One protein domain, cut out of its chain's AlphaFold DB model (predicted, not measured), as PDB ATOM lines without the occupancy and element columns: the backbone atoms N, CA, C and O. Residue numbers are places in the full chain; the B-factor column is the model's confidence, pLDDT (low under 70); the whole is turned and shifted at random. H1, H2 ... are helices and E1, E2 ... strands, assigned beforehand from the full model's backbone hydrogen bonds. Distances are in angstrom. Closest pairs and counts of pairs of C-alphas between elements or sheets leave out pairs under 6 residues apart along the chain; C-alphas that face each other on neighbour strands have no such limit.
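AT A GLANCE: This is residues 4 to 99 of the 102 residues of an uncharacterized protein of Clostridiaceae bacterium (UniProt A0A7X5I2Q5). A long twisted ribbon of two antiparallel strands, E3 and E4, runs through the model; at one end the short hairpin of E1 and E2 joins it side by side, making a four-stranded sheet with the small helices H1 and H2 by it. The ribbon's other end reaches out as an arm, where a long loop, residues 58 to 76, and H3 are found; residues 62 to 68 of that loop stick out. The printed part has 96 residues, with three named helices and four named strands in the order H1 E1 E2 H2 E3 H3 E4. The sheet is mixed, ordered E2 E1 E4 E3, and the class is mixed, helices and strands. The whole is loose, with a radius of gyration of the C-alphas of 16.2 A and spans of 47 by 32 by 23 A.

IN THESE COORDINATES: Find C-alpha 4 at (-9.754, -23.142, 13.004), where H1, residues 4 to 7, begins. Go on to E1, residues 15 to 19, 13.6 A long, and E2, residues 25 to 30, 14.4 A. H2, residues 31 to 36, follows directly. E3, residues 46 to 57, starts at C-alpha 46 (-1.380, -19.201, 14.970) and runs 32.3 A. After H3, residues 77 to 82, E4, residues 88 to 98, runs 30.6 A to C-alpha 98 at (-1.824, -17.221, 19.059).

HOW THE PARTS SIT: Start with the twisted sheet. E3 and E4 are antiparallel at 162 degrees; look at N 52 and O 93, 2.9 A apart, within hydrogen-bond range. E1 is parallel to E4 at 43 degrees, with N 17 and O 94 at 2.9 A. The hairpin E1 and E2 is antiparallel at 168 degrees, with N 16 and O 29 at 2.8 A. E2, H2 and E3 form a split strand-helix-strand unit, two strands running the same way with E1 and E4 between them; its crossover is right-handed. H2 is on the sheet but over none of its strands; the closest C-alphas of E1 and H2, Leu 16 and Val 31, are 6.2 A apart. H1 only grazes the sheet with residues 4 to 7, and H3 with residues 77 to 80. H1 is too short for an O i to N i+4 pair; H2 and H3 each have 0 of 2 within range, and 2 of 3 O i to N i+3 pairs.

THE WHOLE: The two C-alphas farthest apart, those of Glu 45 and Tyr 64, are 48.1 A apart. The printed part has no cut. The link from E3 to H3, 19 residues, is long. Mean pLDDT of the printed part is 84.5; residue 38 and residues 59 to 73 are under 70.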
ATOM      1  N   GLY A   4      -8.706 -22.291  13.566       94.44
ATOM      2  CA  GLY A   4      -9.754 -23.142  13.004       94.44
ATOM      3  C   GLY A   4      -9.243 -24.123  11.947       94.44
ATOM      4  O   GLY A   4      -9.659 -25.282  11.931       94.44
ATOM      5  N   GLU A   5      -8.320 -23.703  11.078       95.38
ATOM      6  CA  GLU A   5      -7.665 -24.598  10.113       95.38
ATOM      7  C   GLU A   5      -6.820 -25.672  10.796       95.38
ATOM      8  O   GLU A   5      -6.822 -26.825  10.358       95.38
ATOM      9  N   MET A   6      -6.126 -25.311  11.876       93.62
ATOM     10  CA  MET A   6      -5.332 -26.252  12.655       93.62
ATOM     11  C   MET A   6      -6.220 -27.266  13.390       93.62
ATOM     12  O   MET A   6      -5.963 -28.467  13.323       93.62
ATOM     13  N   LEU A   7      -7.309 -26.811  14.020       93.12
ATOM     14  CA  LEU A   7      -8.253 -27.673  14.740       93.12
ATOM     15  C   LEU A   7      -8.953 -28.680  13.820       93.12
ATOM     16  O   LEU A   7      -9.179 -29.815  14.228       93.12
ATOM     17  N   LYS A   8      -9.236 -28.316  12.562       93.00
ATOM     18  CA  LYS A   8      -9.802 -29.240  11.559       93.00
ATOM     19  C   LYS A   8      -8.887 -30.423  11.225       93.00
ATOM     20  O   LYS A   8      -9.367 -31.419  10.693       93.00
ATOM     21  N   ARG A   9      -7.581 -30.303  11.482       92.00
ATOM     22  CA  ARG A   9      -6.588 -31.364  11.246       92.00
ATOM     23  C   ARG A   9      -6.284 -32.182  12.501       92.00
ATOM     24  O   ARG A   9      -5.619 -33.205  12.391       92.00
ATOM     25  N   ALA A  10      -6.732 -31.724  13.668       92.38
ATOM     26  CA  ALA A  10      -6.482 -32.384  14.939       92.38
ATOM     27  C   ALA A  10      -7.508 -33.492  15.203       92.38
ATOM     28  O   ALA A  10      -8.667 -33.411  14.787       92.38
ATOM     29  N   VAL A  11      -7.093 -34.531  15.926       94.69
ATOM     30  CA  VAL A  11      -7.991 -35.601  16.354       94.69
ATOM     31  C   VAL A  11      -8.750 -35.132  17.592       94.69
ATOM     32  O   VAL A  11      -8.197 -34.508  18.491       94.69
ATOM     33  N   HIS A  12     -10.036 -35.464  17.682       94.25
ATOM     34  CA  HIS A  12     -10.893 -35.076  18.805       94.25
ATOM     35  C   HIS A  12     -10.346 -35.454  20.195       94.25
ATOM     36  O   HIS A  12     -10.594 -34.732  21.162       94.25
ATOM     37  N   SER A  13      -9.604 -36.562  20.293       94.56
ATOM     38  CA  SER A  13      -8.958 -37.037  21.521       94.56
ATOM     39  C   SER A  13      -7.609 -36.382  21.819       94.56
ATOM     40  O   SER A  13      -7.036 -36.653  22.876       94.56
ATOM     41  N   ASP A  14      -7.082 -35.554  20.916       94.50
ATOM     42  CA  ASP A  14      -5.835 -34.840  21.156       94.50
ATOM     43  C   ASP A  14      -6.022 -33.857  22.305       94.50
ATOM     44  O   ASP A  14      -7.064 -33.200  22.438       94.50
ATOM     45  N   ARG A  15      -4.996 -33.755  23.152       95.56
ATOM     46  CA  ARG A  15      -4.947 -32.723  24.183       95.56
ATOM     47  C   ARG A  15      -4.332 -31.467  23.599       95.56
ATOM     48  O   ARG A  15      -3.341 -31.529  22.876       95.56
ATOM     49  N   LEU A  16      -4.905 -30.335  23.958       95.44
ATOM     50  CA  LEU A  16      -4.555 -29.034  23.438       95.44
ATOM     51  C   LEU A  16      -4.286 -28.069  24.588       95.44
ATOM     52  O   LEU A  16      -5.019 -28.062  25.578       95.44
ATOM     53  N   ILE A  17      -3.255 -27.250  24.421       96.38
ATOM     54  CA  ILE A  17      -3.012 -26.044  25.209       96.38
ATOM     55  C   ILE A  17      -3.011 -24.870  24.235       96.38
ATOM     56  O   ILE A  17      -2.262 -24.891  23.256       96.38
ATOM     57  N   ILE A  18      -3.819 -23.845  24.501       95.88
ATOM     58  CA  ILE A  18      -3.801 -22.592  23.737       95.88
ATOM     59  C   ILE A  18      -3.337 -21.473  24.661       95.88
ATOM     60  O   ILE A  18      -3.868 -21.304  25.762       95.88
ATOM     61  N   ARG A  19      -2.351 -20.707  24.197       96.44
ATOM     62  CA  ARG A  19      -1.813 -19.540  24.889       96.44
ATOM     63  C   ARG A  19      -1.931 -18.288  24.037       96.44
ATOM     64  O   ARG A  19      -1.796 -18.335  22.812       96.44
ATOM     65  N   GLU A  20      -2.136 -17.174  24.719       95.56
ATOM     66  CA  GLU A  20      -1.931 -15.837  24.174       95.56
ATOM     67  C   GLU A  20      -0.448 -15.584  23.876       95.56
ATOM     68  O   GLU A  20       0.441 -16.302  24.348       95.56
ATOM     69  N   ALA A  21      -0.170 -14.528  23.110       93.94
ATOM     70  CA  ALA A  21       1.194 -14.128  22.767       93.94
ATOM     71  C   ALA A  21       2.054 -13.754  23.992       93.94
ATOM     72  O   ALA A  21       3.277 -13.872  23.929       93.94
ATOM     73  N   ASP A  22       1.425 -13.331  25.094       94.00
ATOM     74  CA  ASP A  22       2.069 -13.028  26.382       94.00
ATOM     75  C   ASP A  22       2.329 -14.280  27.249       94.00
ATOM     76  O   ASP A  22       2.922 -14.186  28.322       94.00
ATOM     77  N   GLY A  23       1.912 -15.461  26.782       92.31
ATOM     78  CA  GLY A  23       2.063 -16.734  27.480       92.31
ATOM     79  C   GLY A  23       0.884 -17.122  28.374       92.31
ATOM     80  O   GLY A  23       0.887 -18.240  28.896       92.31
ATOM     81  N   ARG A  24      -0.144 -16.274  28.525       94.69
ATOM     82  CA  ARG A  24      -1.345 -16.603  29.302       94.69
ATOM     83  C   ARG A  24      -2.084 -17.779  28.670       94.69
ATOM     84  O   ARG A  24      -2.486 -17.728  27.511       94.69
ATOM     85  N   GLU A  25      -2.291 -18.839  29.444       94.75
ATOM     86  CA  GLU A  25      -3.095 -19.985  29.023       94.75
ATOM     87  C   GLU A  25      -4.580 -19.620  29.020       94.75
ATOM     88  O   GLU A  25      -5.118 -19.158  30.025       94.75
ATOM     89  N   ILE A  26      -5.233 -19.818  27.877       94.19
ATOM     90  CA  ILE A  26      -6.669 -19.553  27.689       94.19
ATOM     91  C   ILE A  26      -7.469 -20.836  27.490       94.19
ATOM     92  O   ILE A  26      -8.694 -20.825  27.575       94.19
ATOM     93  N   TYR A  27      -6.780 -21.947  27.229       94.81
ATOM     94  CA  TYR A  27      -7.403 -23.249  27.094       94.81
ATOM     95  C   TYR A  27      -6.442 -24.374  27.441       94.81
ATOM     96  O   TYR A  27      -5.299 -24.385  26.976       94.81
ATOM     97  N   ARG A  28      -6.963 -25.373  28.154       94.38
ATOM     98  CA  ARG A  28      -6.339 -26.682  28.331       94.38
ATOM     99  C   ARG A  28      -7.414 -27.753  28.368       94.38
ATOM    100  O   ARG A  28      -8.260 -27.768  29.257       94.38
ATOM    101  N   GLY A  29      -7.371 -28.679  27.420       93.44
ATOM    102  CA  GLY A  29      -8.406 -29.702  27.316       93.44
ATOM    103  C   GLY A  29      -8.296 -30.543  26.058       93.44
ATOM    104  O   GLY A  29      -7.268 -30.545  25.389       93.44
ATOM    105  N   TYR A  30      -9.353 -31.289  25.753       95.31
ATOM    106  CA  TYR A  30      -9.439 -32.074  24.525       95.31
ATOM    107  C   TYR A  30      -9.955 -31.228  23.370       95.31
ATOM    108  O   TYR A  30     -10.892 -30.458  23.554       95.31
ATOM    109  N   VAL A  31      -9.451 -31.453  22.158       95.12
ATOM    110  CA  VAL A  31      -9.944 -30.770  20.948       95.12
ATOM    111  C   VAL A  31     -11.470 -30.865  20.819       95.12
ATOM    112  O   VAL A  31     -12.119 -29.867  20.520       95.12
ATOM    113  N   ALA A  32     -12.074 -32.020  21.122       93.44
ATOM    114  CA  ALA A  32     -13.533 -32.199  21.113       93.44
ATOM    115  C   ALA A  32     -14.300 -31.235  22.036       93.44
ATOM    116  O   ALA A  32     -15.464 -30.922  21.791       93.44
ATOM    117  N   CYS A  33     -13.663 -30.782  23.114       93.00
ATOM    118  CA  CYS A  33     -14.282 -29.932  24.119       93.00
ATOM    119  C   CYS A  33     -14.125 -28.435  23.815       93.00
ATOM    120  O   CYS A  33     -14.737 -27.627  24.508       93.00
ATOM    121  N   MET A  34     -13.348 -28.057  22.793       89.69
ATOM    122  CA  MET A  34     -13.144 -26.656  22.397       89.69
ATOM    123  C   MET A  34     -14.459 -25.931  22.105       89.69
ATOM    124  O   MET A  34     -14.623 -24.783  22.493       89.69
ATOM    125  N   GLN A  35     -15.425 -26.612  21.481       84.69
ATOM    126  CA  GLN A  35     -16.724 -26.024  21.131       84.69
ATOM    127  C   GLN A  35     -17.545 -25.548  22.342       84.69
ATOM    128  O   GLN A  35     -18.429 -24.713  22.188       84.69
ATOM    129  N   TYR A  36     -17.261 -26.068  23.541       86.38
ATOM    130  CA  TYR A  36     -17.918 -25.640  24.780       86.38
ATOM    131  C   TYR A  36     -17.198 -24.459  25.448       86.38
ATOM    132  O   TYR A  36     -17.733 -23.864  26.379       86.38
ATOM    133  N   HIS A  37     -16.002 -24.109  24.969       81.81
ATOM    134  CA  HIS A  37     -15.190 -22.982  25.420       81.81
ATOM    135  C   HIS A  37     -15.407 -21.798  24.460       81.81
ATOM    136  O   HIS A  37     -14.536 -21.432  23.673       81.81
ATOM    137  N   GLY A  38     -16.620 -21.232  24.482       69.75
ATOM    138  CA  GLY A  38     -17.147 -20.280  23.487       69.75
ATOM    139  C   GLY A  38     -16.469 -18.902  23.389       69.75
ATOM    140  O   GLY A  38     -17.020 -18.009  22.758       69.75
ATOM    141  N   GLU A  39     -15.301 -18.716  24.001       78.75
ATOM    142  CA  GLU A  39     -14.573 -17.439  24.052       78.75
ATOM    143  C   GLU A  39     -13.383 -17.378  23.081       78.75
ATOM    144  O   GLU A  39     -12.770 -16.325  22.915       78.75
ATOM    145  N   ILE A  40     -13.033 -18.492  22.427       88.44
ATOM    146  CA  ILE A  40     -11.833 -18.571  21.588       88.44
ATOM    147  C   ILE A  40     -12.221 -18.479  20.119       88.44
ATOM    148  O   ILE A  40     -12.749 -19.428  19.540       88.44
ATOM    149  N   ASP A  41     -11.918 -17.333  19.516       91.38
ATOM    150  CA  ASP A  41     -12.167 -17.083  18.101       91.38
ATOM    151  C   ASP A  41     -11.293 -17.995  17.206       91.38
ATOM    152  O   ASP A  41     -10.060 -17.880  17.215       91.38
ATOM    153  N   PRO A  42     -11.897 -18.901  16.408       92.00
ATOM    154  CA  PRO A  42     -11.161 -19.786  15.510       92.00
ATOM    155  C   PRO A  42     -10.503 -19.053  14.332       92.00
ATOM    156  O   PRO A  42      -9.648 -19.646  13.674       92.00
ATOM    157  N   ALA A  43     -10.871 -17.801  14.044       93.88
ATOM    158  CA  ALA A  43     -10.248 -17.003  12.991       93.88
ATOM    159  C   ALA A  43      -8.874 -16.438  13.390       93.88
ATOM    160  O   ALA A  43      -8.147 -15.943  12.531       93.88
ATOM    161  N   ARG A  44      -8.486 -16.531  14.670       94.19
ATOM    162  CA  ARG A  44      -7.186 -16.044  15.141       94.19
ATOM    163  C   ARG A  44      -6.026 -16.779  14.474       94.19
ATOM    164  O   ARG A  44      -6.050 -18.001  14.324       94.19
ATOM    165  N   GLU A  45      -4.984 -16.028  14.128       96.88
ATOM    166  CA  GLU A  45      -3.760 -16.572  13.540       96.88
ATOM    167  C   GLU A  45      -2.901 -17.293  14.585       96.88
ATOM    168  O   GLU A  45      -2.724 -16.831  15.719       96.88
ATOM    169  N   VAL A  46      -2.351 -18.439  14.185       96.62
ATOM    170  CA  VAL A  46      -1.380 -19.201  14.970       96.62
ATOM    171  C   VAL A  46       0.017 -18.666  14.683       96.62
ATOM    172  O   VAL A  46       0.512 -18.790  13.564       96.62
ATOM    173  N   LYS A  47       0.677 -18.153  15.722       96.44
ATOM    174  CA  LYS A  47       2.073 -17.707  15.679       96.44
ATOM    175  C   LYS A  47       3.044 -18.882  15.671       96.44
ATOM    176  O   LYS A  47       3.997 -18.933  14.898       96.44
ATOM    177  N   GLN A  48       2.820 -19.829  16.579       95.75
ATOM    178  CA  GLN A  48       3.676 -20.996  16.769       95.75
ATOM    179  C   GLN A  48       2.850 -22.167  17.290       95.75
ATOM    180  O   GLN A  48       1.937 -21.984  18.093       95.75
ATOM    181  N   PHE A  49       3.221 -23.383  16.903       95.25
ATOM    182  CA  PHE A  49       2.720 -24.596  17.536       95.25
ATOM    183  C   PHE A  49       3.837 -25.616  17.766       95.25
ATOM    184  O   PHE A  49       4.916 -25.520  17.179       95.25
ATOM    185  N   GLY A  50       3.600 -26.579  18.652       95.31
ATOM    186  CA  GLY A  50       4.539 -27.656  18.952       95.31
ATOM    187  C   GLY A  50       3.979 -28.626  19.983       95.31
ATOM    188  O   GLY A  50       2.797 -28.571  20.308       95.31
ATOM    189  N   LEU A  51       4.830 -29.502  20.509       95.31
ATOM    190  CA  LEU A  51       4.458 -30.396  21.601       95.31
ATOM    191  C   LEU A  51       4.852 -29.784  22.947       95.31
ATOM    192  O   LEU A  51       5.887 -29.130  23.066       95.31
ATOM    193  N   GLU A  52       4.018 -30.012  23.950       94.19
ATOM    194  CA  GLU A  52       4.327 -29.786  25.358       94.19
ATOM    195  C   GLU A  52       3.954 -31.040  26.145       94.19
ATOM    196  O   GLU A  52       3.130 -31.848  25.707       94.19
ATOM    197  N   THR A  53       4.611 -31.265  27.275       91.06
ATOM    198  CA  THR A  53       4.421 -32.477  28.057       91.06
ATOM    199  C   THR A  53       4.420 -32.157  29.536       91.06
ATOM    200  O   THR A  53       5.365 -31.553  30.031       91.06
ATOM    201  N   ASP A  54       3.394 -32.646  30.225       89.00
ATOM    202  CA  ASP A  54       3.360 -32.671  31.680       89.00
ATOM    203  C   ASP A  54       3.679 -34.089  32.157       89.00
ATOM    204  O   ASP A  54       3.073 -35.066  31.700       89.00
ATOM    205  N   ILE A  55       4.630 -34.202  33.081       87.62
ATOM    206  CA  ILE A  55       5.053 -35.475  33.661       87.62
ATOM    207  C   ILE A  55       4.682 -35.474  35.129       87.62
ATOM    208  O   ILE A  55       4.947 -34.529  35.870       87.62
ATOM    209  N   PHE A  56       4.065 -36.565  35.544       85.75
ATOM    210  CA  PHE A  56       3.564 -36.738  36.887       85.75
ATOM    211  C   PHE A  56       4.070 -38.035  37.480       85.75
ATOM    212  O   PHE A  56       4.186 -39.039  36.775       85.75
ATOM    213  N   ARG A  57       4.259 -38.051  38.796       84.44
ATOM    214  CA  ARG A  57       4.440 -39.303  39.520       84.44
ATOM    215  C   ARG A  57       3.100 -40.031  39.621       84.44
ATOM    216  O   ARG A  57       2.098 -39.477  40.072       84.44
ATOM    217  N   ARG A  58       3.082 -41.299  39.220       75.56
ATOM    218  CA  ARG A  58       2.016 -42.243  39.541       75.56
ATOM    219  C   ARG A  58       2.129 -42.580  41.016       75.56
ATOM    220  O   ARG A  58       2.945 -43.401  41.424       75.56
ATOM    221  N   GLU A  59       1.305 -41.947  41.829       68.94
ATOM    222  CA  GLU A  59       1.105 -42.421  43.189       68.94
ATOM    223  C   GLU A  59       0.326 -43.739  43.136       68.94
ATOM    224  O   GLU A  59      -0.670 -43.872  42.413       68.94
ATOM    225  N   ASN A  60       0.832 -44.747  43.855       54.44
ATOM    226  CA  ASN A  60       0.178 -46.041  43.994       54.44
ATOM    227  C   ASN A  60      -1.206 -45.806  44.595       54.44
ATOM    228  O   ASN A  60      -1.341 -45.600  45.799       54.44
ATOM    229  N   ARG A  61      -2.238 -45.835  43.746       52.81
ATOM    230  CA  ARG A  61      -3.640 -45.791  44.161       52.81
ATOM    231  C   ARG A  61      -3.904 -47.016  45.027       52.81
ATOM    232  O   ARG A  61      -4.209 -48.095  44.517       52.81
ATOM    233  N   GLY A  62      -3.744 -46.862  46.337       44.50
ATOM    234  CA  GLY A  62      -4.208 -47.841  47.301       44.50
ATOM    235  C   GLY A  62      -5.673 -48.138  47.003       44.50
ATOM    236  O   GLY A  62      -6.465 -47.228  46.774       44.50
ATOM    237  N   LYS A  63      -6.038 -49.422  46.993       44.97
ATOM    238  CA  LYS A  63      -7.398 -49.966  46.793       44.97
ATOM    239  C   LYS A  63      -8.471 -49.427  47.762       44.97
ATOM    240  O   LYS A  63      -9.590 -49.928  47.775       44.97
ATOM    241  N   TYR A  64      -8.149 -48.429  48.571       48.34
ATOM    242  CA  TYR A  64      -8.959 -47.911  49.652       48.34
ATOM    243  C   TYR A  64      -8.761 -46.403  49.681       48.34
ATOM    244  O   TYR A  64      -7.731 -45.957  50.160       48.34
ATOM    245  N   LEU A  65      -9.695 -45.663  49.085       43.94
ATOM    246  CA  LEU A  65     -10.105 -44.282  49.386       43.94
ATOM    247  C   LEU A  65     -10.982 -43.841  48.207       43.94
ATOM    248  O   LEU A  65     -10.544 -43.791  47.059       43.94
ATOM    249  N   GLY A  66     -12.269 -43.643  48.481       43.28
ATOM    250  CA  GLY A  66     -13.328 -43.494  47.487       43.28
ATOM    251  C   GLY A  66     -13.156 -42.286  46.569       43.28
ATOM    252  O   GLY A  66     -13.733 -41.232  46.811       43.28
ATOM    253  N   GLY A  67     -12.418 -42.458  45.473       45.16
ATOM    254  CA  GLY A  67     -12.489 -41.583  44.304       45.16
ATOM    255  C   GLY A  67     -11.901 -40.179  44.461       45.16
ATOM    256  O   GLY A  67     -11.990 -39.404  43.507       45.16
ATOM    257  N   GLN A  68     -11.274 -39.834  45.591       39.84
ATOM    258  CA  GLN A  68     -10.525 -38.582  45.691       39.84
ATOM    259  C   GLN A  68      -9.210 -38.718  44.920       39.84
ATOM    260  O   GLN A  68      -8.297 -39.443  45.302       39.84
ATOM    261  N   LYS A  69      -9.161 -38.051  43.763       47.81
ATOM    262  CA  LYS A  69      -7.952 -37.877  42.962       47.81
ATOM    263  C   LYS A  69      -7.049 -36.907  43.724       47.81
ATOM    264  O   LYS A  69      -7.282 -35.704  43.648       47.81
ATOM    265  N   GLU A  70      -6.061 -37.407  44.461       47.72
ATOM    266  CA  GLU A  70      -4.980 -36.535  44.923       47.72
ATOM    267  C   GLU A  70      -4.327 -35.852  43.703       47.72
ATOM    268  O   GLU A  70      -4.280 -36.444  42.610       47.72
ATOM    269  N   PRO A  71      -3.917 -34.576  43.828       51.59
ATOM    270  CA  PRO A  71      -3.277 -33.874  42.734       51.59
ATOM    271  C   PRO A  71      -1.979 -34.593  42.393       51.59
ATOM    272  O   PRO A  71      -1.107 -34.768  43.234       51.59
ATOM    273  N   LYS A  72      -1.864 -35.008  41.134       63.31
ATOM    274  CA  LYS A  72      -0.659 -35.631  40.605       63.31
ATOM    275  C   LYS A  72       0.562 -34.758  40.922       63.31
ATOM    276  O   LYS A  72       0.618 -33.614  40.470       63.31
ATOM    277  N   THR A  73       1.544 -35.299  41.640       68.62
ATOM    278  CA  THR A  73       2.802 -34.587  41.895       68.62
ATOM    279  C   THR A  73       3.551 -34.402  40.573       68.62
ATOM    280  O   THR A  73       3.963 -35.384  39.948       68.62
ATOM    281  N   ALA A  74       3.680 -33.152  40.119       78.88
ATOM    282  CA  ALA A  74       4.432 -32.815  38.913       78.88
ATOM    283  C   ALA A  74       5.921 -33.125  39.117       78.88
ATOM    284  O   ALA A  74       6.493 -32.810  40.161       78.88
ATOM    285  N   VAL A  75       6.538 -33.748  38.118       80.94
ATOM    286  CA  VAL A  75       7.964 -34.077  38.108       80.94
ATOM    287  C   VAL A  75       8.656 -33.114  37.155       80.94
ATOM    288  O   VAL A  75       8.292 -33.030  35.982       80.94
ATOM    289  N   ALA A  76       9.641 -32.377  37.668       82.44
ATOM    290  CA  ALA A  76      10.483 -31.510  36.853       82.44
ATOM    291  C   ALA A  76      11.259 -32.349  35.827       82.44
ATOM    292  O   ALA A  76      11.673 -33.474  36.127       82.44
ATOM    293  N   ALA A  77      11.454 -31.815  34.620       79.62
ATOM    294  CA  ALA A  77      12.069 -32.567  33.528       79.62
ATOM    295  C   ALA A  77      13.494 -33.033  33.875       79.62
ATOM    296  O   ALA A  77      13.926 -34.114  33.480       79.62
ATOM    297  N   GLU A  78      14.189 -32.238  34.681       84.12
ATOM    298  CA  GLU A  78      15.550 -32.460  35.152       84.12
ATOM    299  C   GLU A  78      15.652 -33.640  36.133       84.12
ATOM    300  O   GLU A  78      16.731 -34.203  36.291       84.12
ATOM    301  N   SER A  79      14.540 -34.038  36.760       84.06
ATOM    302  CA  SER A  79      14.474 -35.105  37.771       84.06
ATOM    303  C   SER A  79      13.811 -36.389  37.263       84.06
ATOM    304  O   SER A  79      13.598 -37.320  38.035       84.06
ATOM    305  N   ILE A  80      13.464 -36.483  35.972       83.75
ATOM    306  CA  ILE A  80      12.807 -37.679  35.406       83.75
ATOM    307  C   ILE A  80      13.656 -38.941  35.624       83.75
ATOM    308  O   ILE A  80      13.105 -40.009  35.889       83.75
ATOM    309  N   SER A  81      14.986 -38.826  35.526       86.56
ATOM    310  CA  SER A  81      15.923 -39.948  35.689       86.56
ATOM    311  C   SER A  81      15.931 -40.555  37.090       86.56
ATOM    312  O   SER A  81      16.434 -41.663  37.261       86.56
ATOM    313  N   ASP A  82      15.369 -39.854  38.077       87.88
ATOM    314  CA  ASP A  82      15.305 -40.315  39.464       87.88
ATOM    315  C   ASP A  82      14.178 -41.342  39.682       87.88
ATOM    316  O   ASP A  82      14.082 -41.954  40.748       87.88
ATOM    317  N   PHE A  83      13.324 -41.559  38.674       84.12
ATOM    318  CA  PHE A  83      12.158 -42.436  38.742       84.12
ATOM    319  C   PHE A  83      12.227 -43.563  37.709       84.12
ATOM    320  O   PHE A  83      12.782 -43.417  36.619       84.12
ATOM    321  N   GLN A  84      11.593 -44.700  38.015       85.06
ATOM    322  CA  GLN A  84      11.322 -45.711  36.994       85.06
ATOM    323  C   GLN A  84      10.228 -45.201  36.050       85.06
ATOM    324  O   GLN A  84       9.276 -44.552  36.481       85.06
ATOM    325  N   PHE A  85      10.289 -45.559  34.764       81.69
ATOM    326  CA  PHE A  85       9.244 -45.171  33.802       81.69
ATOM    327  C   PHE A  85       7.845 -45.679  34.206       81.69
ATOM    328  O   PHE A  85       6.840 -45.027  33.932       81.69
ATOM    329  N   SER A  86       7.769 -46.819  34.905       83.81
ATOM    330  CA  SER A  86       6.521 -47.362  35.467       83.81
ATOM    331  C   SER A  86       5.839 -46.425  36.461       83.81
ATOM    332  O   SER A  86       4.612 -46.470  36.591       83.81
ATOM    333  N   ASP A  87       6.631 -45.584  37.123       83.19
ATOM    334  CA  ASP A  87       6.212 -44.677  38.187       83.19
ATOM    335  C   ASP A  87       5.786 -43.320  37.631       83.19
ATOM    336  O   ASP A  87       5.416 -42.437  38.399       83.19
ATOM    337  N   LEU A  88       5.828 -43.132  36.309       85.31
ATOM    338  CA  LEU A  88       5.527 -41.867  35.656       85.31
ATOM    339  C   LEU A  88       4.262 -41.966  34.798       85.31
ATOM    340  O   LEU A  88       3.960 -42.975  34.159       85.31
ATOM    341  N   GLU A  89       3.492 -40.886  34.780       86.38
ATOM    342  CA  GLU A  89       2.407 -40.662  33.836       86.38
ATOM    343  C   GLU A  89       2.706 -39.398  33.039       86.38
ATOM    344  O   GLU A  89       2.936 -38.333  33.604       86.38
ATOM    345  N   MET A  90       2.677 -39.529  31.717       87.88
ATOM    346  CA  MET A  90       2.984 -38.452  30.791       87.88
ATOM    347  C   MET A  90       1.715 -38.017  30.062       87.88
ATOM    348  O   MET A  90       1.026 -38.839  29.452       87.88
ATOM    349  N   LEU A  91       1.411 -36.722  30.106       90.31
ATOM    350  CA  LEU A  91       0.364 -36.109  29.301       90.31
ATOM    351  C   LEU A  91       1.018 -35.258  28.217       90.31
ATOM    352  O   LEU A  91       1.657 -34.256  28.514       90.31
ATOM    353  N   ILE A  92       0.847 -35.667  26.963       92.56
ATOM    354  CA  ILE A  92       1.329 -34.928  25.793       92.56
ATOM    355  C   ILE A  92       0.205 -34.019  25.295       92.56
ATOM    356  O   ILE A  92      -0.946 -34.462  25.198       92.56
ATOM    357  N   TYR A  93       0.557 -32.777  24.976       96.25
ATOM    358  CA  TYR A  93      -0.326 -31.740  24.459       96.25
ATOM    359  C   TYR A  93       0.225 -31.175  23.150       96.25
ATOM    360  O   TYR A  93       1.424 -30.925  23.025       96.25
ATOM    361  N   THR A  94      -0.665 -30.877  22.210       96.69
ATOM    362  CA  THR A  94      -0.386 -29.913  21.147       96.69
ATOM    363  C   THR A  94      -0.511 -28.515  21.747       96.69
ATOM    364  O   THR A  94      -1.580 -28.109  22.200       96.69
ATOM    365  N   ARG A  95       0.587 -27.773  21.776       97.12
ATOM    366  CA  ARG A  95       0.641 -26.389  22.242       97.12
ATOM    367  C   ARG A  95       0.500 -25.445  21.059       97.12
ATOM    368  O   ARG A  95       1.238 -25.580  20.088       97.12
ATOM    369  N   ILE A  96      -0.388 -24.466  21.178       96.75
ATOM    370  CA  ILE A  96      -0.616 -23.399  20.202       96.75
ATOM    371  C   ILE A  96      -0.399 -22.051  20.893       96.75
ATOM    372  O   ILE A  96      -0.975 -21.796  21.948       96.75
ATOM    373  N   ILE A  97       0.416 -21.189  20.292       97.25
ATOM    374  CA  ILE A  97       0.529 -19.772  20.642       97.25
ATOM    375  C   ILE A  97      -0.171 -18.970  19.550       97.25
ATOM    376  O   ILE A  97       0.158 -19.107  18.368       97.25
ATOM    377  N   LEU A  98      -1.122 -18.135  19.952       96.38
ATOM    378  CA  LEU A  98      -1.824 -17.221  19.059       96.38
ATOM    379  C   LEU A  98      -1.013 -15.940  18.839       96.38
ATOM    380  O   LEU A  98      -0.210 -15.542  19.686       96.38
ATOM    381  N   GLU A  99      -1.229 -15.288  17.701       95.56
ATOM    382  CA  GLU A  99      -0.727 -13.930  17.483       95.56
ATOM    383  C   GLU A  99      -1.378 -12.937  18.463       95.56
ATOM    384  O   GLU A  99      -2.522 -13.120  18.909       95.56
TER     385      GLU A  99